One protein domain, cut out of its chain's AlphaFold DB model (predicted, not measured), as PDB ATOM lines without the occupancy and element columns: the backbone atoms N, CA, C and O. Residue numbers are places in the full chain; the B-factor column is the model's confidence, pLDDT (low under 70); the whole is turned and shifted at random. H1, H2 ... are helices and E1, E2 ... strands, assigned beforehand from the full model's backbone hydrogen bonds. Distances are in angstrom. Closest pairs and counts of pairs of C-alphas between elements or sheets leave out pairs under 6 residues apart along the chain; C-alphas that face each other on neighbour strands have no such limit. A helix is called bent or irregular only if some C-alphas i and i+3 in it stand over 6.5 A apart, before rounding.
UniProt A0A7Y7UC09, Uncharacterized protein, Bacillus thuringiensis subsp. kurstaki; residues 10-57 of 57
ATOM      1  N   ILE A  10      26.114 -11.850 -30.760       89.19
ATOM      2  CA  ILE A  10      25.527 -13.189 -30.760       89.19
ATOM      3  C   ILE A  10      24.169 -13.090 -30.087       89.19
ATOM      4  O   ILE A  10      24.091 -12.678 -28.933       89.19
ATOM      5  N   SER A  11      23.132 -13.508 -30.803       90.06
ATOM      6  CA  SER A  11      21.782 -13.650 -30.266       90.06
ATOM      7  C   SER A  11      21.515 -15.122 -29.981       90.06
ATOM      8  O   SER A  11      21.714 -15.979 -30.846       90.06
ATOM      9  N   LEU A  12      21.089 -15.421 -28.759       91.50
ATOM     10  CA  LEU A  12      20.721 -16.756 -28.303       91.50
ATOM     11  C   LEU A  12      19.249 -16.774 -27.893       91.50
ATOM     12  O   LEU A  12      18.715 -15.778 -27.408       91.50
ATOM     13  N   LEU A  13      18.622 -17.936 -28.057       92.50
ATOM     14  CA  LEU A  13      17.281 -18.246 -27.570       92.50
ATOM     15  C   LEU A  13      17.420 -19.177 -26.358       92.50
ATOM     16  O   LEU A  13      17.549 -20.391 -26.543       92.50
ATOM     17  N   PRO A  14      17.507 -18.642 -25.129       89.50
ATOM     18  CA  PRO A  14      17.520 -19.478 -23.939       89.50
ATOM     19  C   PRO A  14      16.161 -20.170 -23.757       89.50
ATOM     20  O   PRO A  14      15.132 -19.688 -24.218       89.50
ATOM     21  N   THR A  15      16.147 -21.320 -23.088       89.62
ATOM     22  CA  THR A  15      14.911 -22.051 -22.769       89.62
ATOM     23  C   THR A  15      14.823 -22.243 -21.263       89.62
ATOM     24  O   THR A  15      15.799 -22.667 -20.642       89.62
ATOM     25  N   GLY A  16      13.663 -21.931 -20.678       91.19
ATOM     26  CA  GLY A  16      13.417 -22.071 -19.239       91.19
ATOM     27  C   GLY A  16      14.157 -21.052 -18.369       91.19
ATOM     28  O   GLY A  16      14.404 -21.314 -17.196       91.19
ATOM     29  N   TRP A  17      14.560 -19.919 -18.946       94.50
ATOM     30  CA  TRP A  17      15.165 -18.816 -18.204       94.50
ATOM     31  C   TRP A  17      14.086 -17.813 -17.823       94.50
ATOM     32  O   TRP A  17      13.299 -17.408 -18.670       94.50
ATOM     33  N   PHE A  18      14.100 -17.372 -16.570       95.00
ATOM     34  CA  PHE A  18      13.196 -16.351 -16.049       95.00
ATOM     35  C   PHE A  18      14.011 -15.239 -15.395       95.00
ATOM     36  O   PHE A  18      15.091 -15.492 -14.848       95.00
ATOM     37  N   LEU A  19      13.525 -14.000 -15.481       93.62
ATOM     38  CA  LEU A  19      14.141 -12.848 -14.838       93.62
ATOM     39  C   LEU A  19      13.913 -12.922 -13.323       93.62
ATOM     40  O   LEU A  19      12.969 -12.361 -12.776       93.62
ATOM     41  N   GLU A  20      14.819 -13.624 -12.653       93.56
ATOM     42  CA  GLU A  20      14.846 -13.794 -11.205       93.56
ATOM     43  C   GLU A  20      16.213 -13.394 -10.641       93.56
ATOM     44  O   GLU A  20      17.230 -13.429 -11.338       93.56
ATOM     45  N   ASP A  21      16.276 -13.088  -9.345       88.94
ATOM     46  CA  ASP A  21      17.532 -12.723  -8.671       88.94
ATOM     47  C   ASP A  21      18.615 -13.807  -8.777       88.94
ATOM     48  O   ASP A  21      19.809 -13.500  -8.737       88.94
ATOM     49  N   SER A  22      18.205 -15.069  -8.919       89.50
ATOM     50  CA  SER A  22      19.077 -16.235  -9.082       89.50
ATOM     51  C   SER A  22      19.777 -16.269 -10.445       89.50
ATOM     52  O   SER A  22      20.845 -16.872 -10.577       89.50
ATOM     53  N   LEU A  23      19.231 -15.583 -11.457       89.06
ATOM     54  CA  LEU A  23      19.715 -15.638 -12.833       89.06
ATOM     55  C   LEU A  23      21.162 -15.144 -12.954       89.06
ATOM     56  O   LEU A  23      21.953 -15.704 -13.713       89.06
ATOM     57  N   LYS A  24      21.549 -14.148 -12.150       83.81
ATOM     58  CA  LYS A  24      22.922 -13.611 -12.104       83.81
ATOM     59  C   LYS A  24      23.967 -14.641 -11.647       83.81
ATOM     60  O   LYS A  24      25.141 -14.514 -11.987       83.81
ATOM     61  N   GLU A  25      23.541 -15.668 -10.913       87.25
ATOM     62  CA  GLU A  25      24.404 -16.756 -10.443       87.25
ATOM     63  C   GLU A  25      24.617 -17.834 -11.520       87.25
ATOM     64  O   GLU A  25      25.457 -18.726 -11.357       87.25
ATOM     65  N   SER A  26      23.908 -17.739 -12.653       89.38
ATOM     66  CA  SER A  26      24.057 -18.638 -13.798       89.38
ATOM     67  C   SER A  26      25.505 -18.683 -14.286       89.38
ATOM     68  O   SER A  26      26.085 -17.680 -14.718       89.38
ATOM     69  N   ILE A  27      26.081 -19.888 -14.289       89.94
ATOM     70  CA  ILE A  27      27.426 -20.155 -14.823       89.94
ATOM     71  C   ILE A  27      27.527 -19.702 -16.286       89.94
ATOM     72  O   ILE A  27      28.580 -19.230 -16.714       89.94
ATOM     73  N   ILE A  28      26.430 -19.800 -17.043       88.69
ATOM     74  CA  ILE A  28      26.379 -19.417 -18.455       88.69
ATOM     75  C   ILE A  28      26.547 -17.899 -18.603       88.69
ATOM     76  O   ILE A  28      27.455 -17.463 -19.311       88.69
ATOM     77  N   ILE A  29      25.758 -17.091 -17.880       88.88
ATOM     78  CA  ILE A  29      25.885 -15.620 -17.908       88.88
ATOM     79  C   ILE A  29      27.288 -15.200 -17.467       88.88
ATOM     80  O   ILE A  29      27.953 -14.426 -18.156       88.88
ATOM     81  N   ARG A  30      27.781 -15.769 -16.361       89.88
ATOM     82  CA  ARG A  30      29.124 -15.476 -15.843       89.88
ATOM     83  C   ARG A  30      30.232 -15.807 -16.841       89.88
ATOM     84  O   ARG A  30      31.226 -15.089 -16.896       89.88
ATOM     85  N   SER A  31      30.059 -16.858 -17.641       90.50
ATOM     86  CA  SER A  31      31.014 -17.226 -18.689       90.50
ATOM     87  C   SER A  31      31.058 -16.172 -19.796       90.50
ATOM     88  O   SER A  31      32.145 -15.794 -20.234       90.50
ATOM     89  N   PHE A  32      29.906 -15.630 -20.202       89.56
ATOM     90  CA  PHE A  32      29.832 -14.561 -21.200       89.56
ATOM     91  C   PHE A  32      30.453 -13.250 -20.713       89.56
ATOM     92  O   PHE A  32      31.153 -12.590 -21.479       89.56
ATOM     93  N   CYS A  33      30.316 -12.919 -19.427       86.94
ATOM     94  CA  CYS A  33      30.936 -11.726 -18.837       86.94
ATOM     95  C   CYS A  33      32.472 -11.693 -18.951       86.94
ATOM     96  O   CYS A  33      33.070 -10.638 -18.768       86.94
ATOM     97  N   THR A  34      33.132 -12.821 -19.240       89.44
ATOM     98  CA  THR A  34      34.596 -12.856 -19.412       89.44
ATOM     99  C   THR A  34      35.075 -12.229 -20.723       89.44
ATOM    100  O   THR A  34      36.257 -11.907 -20.844       89.44
ATOM    101  N   PHE A  35      34.183 -12.061 -21.703       87.00
ATOM    102  CA  PHE A  35      34.529 -11.539 -23.028       87.00
ATOM    103  C   PHE A  35      33.508 -10.555 -23.610       87.00
ATOM    104  O   PHE A  35      33.837  -9.860 -24.566       87.00
ATOM    105  N   ALA A  36      32.286 -10.506 -23.081       90.12
ATOM    106  CA  ALA A  36      31.255  -9.585 -23.535       90.12
ATOM    107  C   ALA A  36      31.472  -8.184 -22.945       90.12
ATOM    108  O   ALA A  36      31.646  -8.030 -21.737       90.12
ATOM    109  N   ASN A  37      31.382  -7.157 -23.786       91.12
ATOM    110  CA  ASN A  37      31.281  -5.763 -23.357       91.12
ATOM    111  C   ASN A  37      29.880  -5.435 -22.822       91.12
ATOM    112  O   ASN A  37      29.729  -4.565 -21.964       91.12
ATOM    113  N   LYS A  38      28.843  -6.108 -23.338       91.56
ATOM    114  CA  LYS A  38      27.448  -5.909 -22.930       91.56
ATOM    115  C   LYS A  38      26.644  -7.192 -23.118       91.56
ATOM    116  O   LYS A  38      26.782  -7.874 -24.128       91.56
ATOM    117  N   ILE A  39      25.756  -7.469 -22.169       91.88
ATOM    118  CA  ILE A  39      24.753  -8.531 -22.259       91.88
ATOM    119  C   ILE A  39      23.375  -7.882 -22.105       91.88
ATOM    120  O   ILE A  39      23.181  -7.066 -21.203       91.88
ATOM    121  N   VAL A  40      22.437  -8.210 -22.991       93.19
ATOM    122  CA  VAL A  40      21.048  -7.736 -22.952       93.19
ATOM    123  C   VAL A  40      20.122  -8.940 -22.868       93.19
ATOM    124  O   VAL A  40      20.198  -9.845 -23.694       93.19
ATOM    125  N   LEU A  41      19.248  -8.934 -21.865       94.38
ATOM    126  CA  LEU A  41      18.159  -9.894 -21.719       94.38
ATOM    127  C   LEU A  41      16.888  -9.249 -22.268       94.38
ATOM    128  O   LEU A  41      16.513  -8.163 -21.822       94.38
ATOM    129  N   VAL A  42      16.236  -9.907 -23.221       94.56
ATOM    130  CA  VAL A  42      14.891  -9.540 -23.669       94.56
ATOM    131  C   VAL A  42      13.919 -10.459 -22.956       94.56
ATOM    132  O   VAL A  42      14.065 -11.681 -23.008       94.56
ATOM    133  N   VAL A  43      12.953  -9.859 -22.273       95.56
ATOM    134  CA  VAL A  43      12.067 -10.549 -21.340       95.56
ATOM    135  C   VAL A  43      10.624 -10.328 -21.772       95.56
ATOM    136  O   VAL A  43      10.255  -9.207 -22.126       95.56
ATOM    137  N   ASP A  44       9.826 -11.389 -21.757       95.44
ATOM    138  CA  ASP A  44       8.377 -11.301 -21.887       95.44
ATOM    139  C   ASP A  44       7.800 -10.671 -20.612       95.44
ATOM    140  O   ASP A  44       7.993 -11.156 -19.494       95.44
ATOM    141  N   GLU A  45       7.102  -9.550 -20.772       95.44
ATOM    142  CA  GLU A  45       6.562  -8.784 -19.649       95.44
ATOM    143  C   GLU A  45       5.499  -9.548 -18.847       95.44
ATOM    144  O   GLU A  45       5.335  -9.300 -17.652       95.44
ATOM    145  N   SER A  46       4.794 -10.492 -19.477       97.06
ATOM    146  CA  SER A  46       3.642 -11.177 -18.893       97.06
ATOM    147  C   SER A  46       4.031 -12.256 -17.883       97.06
ATOM    148  O   SER A  46       3.322 -12.456 -16.894       97.06
ATOM    149  N   ASN A  47       5.157 -12.939 -18.109       95.62
ATOM    150  CA  ASN A  47       5.597 -14.086 -17.311       95.62
ATOM    151  C   ASN A  47       7.069 -14.008 -16.869       95.62
ATOM    152  O   ASN A  47       7.544 -14.924 -16.203       95.62
ATOM    153  N   GLN A  48       7.773 -12.924 -17.211       95.75
ATOM    154  CA  GLN A  48       9.190 -12.714 -16.910       95.75
ATOM    155  C   GLN A  48      10.133 -13.739 -17.564       95.75
ATOM    156  O   GLN A  48      11.290 -13.859 -17.160       95.75
ATOM    157  N   GLU A  49       9.682 -14.474 -18.578       96.19
ATOM    158  CA  GLU A  49      10.519 -15.405 -19.330       96.19
ATOM    159  C   GLU A  49      11.533 -14.640 -20.184       96.19
ATOM    160  O   GLU A  49      11.201 -13.687 -20.888       96.19
ATOM    161  N   VAL A  50      12.795 -15.059 -20.144       95.56
ATOM    162  CA  VAL A  50      13.831 -14.523 -21.027       95.56
ATOM    163  C   VAL A  50      13.662 -15.173 -22.395       95.56
ATOM    164  O   VAL A  50      13.977 -16.347 -22.572       95.56
ATOM    165  N   ILE A  51      13.205 -14.394 -23.370       95.69
ATOM    166  CA  ILE A  51      12.932 -14.865 -24.732       95.69
ATOM    167  C   ILE A  51      14.126 -14.682 -25.673       95.69
ATOM    168  O   ILE A  51      14.267 -15.446 -26.622       95.69
ATOM    169  N   TYR A  52      15.013 -13.718 -25.404       94.75
ATOM    170  CA  TYR A  52      16.274 -13.546 -26.135       94.75
ATOM    171  C   TYR A  52      17.415 -13.105 -25.221       94.75
ATOM    172  O   TYR A  52      17.223 -12.417 -24.216       94.75
ATOM    173  N   LEU A  53      18.627 -13.473 -25.625       93.75
ATOM    174  CA  LEU A  53      19.879 -13.058 -25.009       93.75
ATOM    175  C   LEU A  53      20.827 -12.535 -26.091       93.75
ATOM    176  O   LEU A  53      21.344 -13.321 -26.884       93.75
ATOM    177  N   ASP A  54      21.091 -11.231 -26.083       92.44
ATOM    178  CA  ASP A  54      22.057 -10.597 -26.983       92.44
ATOM    179  C   ASP A  54      23.379 -10.332 -26.258       92.44
ATOM    180  O   ASP A  54      23.429  -9.695 -25.202       92.44
ATOM    181  N   ILE A  55      24.471 -10.818 -26.844       92.31
ATOM    182  CA  ILE A  55      25.828 -10.724 -26.309       92.31
ATOM    183  C   ILE A  55      26.673  -9.908 -27.280       92.31
ATOM    184  O   ILE A  55      26.916 -10.330 -28.414       92.31
ATOM    185  N   TYR A  56      27.161  -8.767 -26.812       90.31
ATOM    186  CA  TYR A  56      28.023  -7.861 -27.562       90.31
ATOM    187  C   TYR A  56      29.437  -7.935 -26.992       90.31
ATOM    188  O   TYR A  56      29.612  -7.776 -25.781       90.31
ATOM    189  N   GLY A  57      30.431  -8.191 -27.843       85.31
ATOM    190  CA  GLY A  57      31.853  -8.201 -27.462       85.31
ATOM    191  C   GLY A  57      32.573  -6.909 -27.773       85.31
ATOM    192  O   GLY A  57      31.889  -5.890 -28.013       85.31
TER     193      GLY A  57
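AT A GLANCE: This is residues 10 to 57 of the 57 residues of an uncharacterized protein of Bacillus thuringiensis subsp. kurstaki (UniProt A0A7Y7UC09). A small antiparallel sheet of three strands, built on the long hairpin of E2 and E3 with the short E1 along the other side of E3, is spanned by an arch of chain, residues 13 to 37. The arch leaves the sheet after E1, bears two short helices, H1 far from the strands and H2 lower down where it grazes the sheet, and comes back to E2. The printed part has 48 residues with two named helices and three named strands, in the order E1, H1, H2, E2, E3, and the sheet's order is E1, E3, E2. The class is mixed, helices and strands. The whole is compact, with a radius of gyration of the C-alphas of 10.4 A, yet elongated in outline, spanning 31 by 20 by 14 A.

IN THESE COORDINATES: The printed part begins with E1, residues 10 to 12, which starts at C-alpha 10 at (25.527, -13.189, -30.760) and is 6.5 A long from first to last C-alpha. A short link of 8 residues leads to H1, residues 21 to 25, 8.2 A long, with C-alpha 21 at (17.532, -12.723, -8.671). H1 is neither bent nor irregular, but only just: C-alphas 21 and 24 are 6.5 A apart. A tight link of 1 residue leads to H2, residues 27 to 32, 8.8 A long. A tight link of 5 residues follows, and then comes E2, residues 38 to 43, 16.1 A long. A short link of 6 residues leads to E3, residues 50 to 56, the longest strand by residues, 17.0 A long, which ends at C-alpha 56 at (28.023, -7.861, -27.562).

HOW THE PARTS SIT: In the sheet E3 is the inner strand, and E1 and E2 are the edge strands. E1 and E3 are antiparallel, at 165 degrees between their directions; the C-alphas of Ser 11 and Asp 54 face each other at 4.5 A. Across this pair N 12 and O 53 are within hydrogen-bond range at 2.8 A, and so are N 55 and O 10 at 2.8 A. E2 and E3 form a hairpin, antiparallel at 165 degrees; the C-alphas of Val 43 and Val 50 face each other at 4.4 A. Here N 40 and O 54 are within hydrogen-bond range at 2.8 A, as are N 56 and O 38 at 2.9 A. E1, H1 with H2, and E2 form a split strand-helix-strand unit, two strands that run the same way with helices between them along the chain and E3 between them in the sheet; its crossover is right-handed. H2 is on the sheet but only grazes it, with residues 29 to 32. The closest C-alphas of H2 and E3 are those of Phe 32 and Ile 55, 7.5 A apart. H1 is not on the sheet, and it is apart from E2 and from E3. H1 and H2 are close but not clearly touching; their closest C-alphas, those of Lys 24 and Arg 30, are 7.5 A apart. In H2 every O i to N i+4 pair is within hydrogen-bond range, while H1 has 0 of 1 such pairs and 1 of 2 O i to N i+3 pairs within range.

THE WHOLE: The two C-alphas farthest apart are those of Phe 35, in the link from H2 to E2, and Ser 46, in the link from E2 to E3, at 31.2 A. The first and last printed C-alphas, those of Ile 10 and Gly 57, are 8.7 A apart, and Gly 57 is the chain's last residue. The printed part has no cut, and no link in it is long. The mean pLDDT of the printed part of this model is 91.6, and no printed residue is under 70.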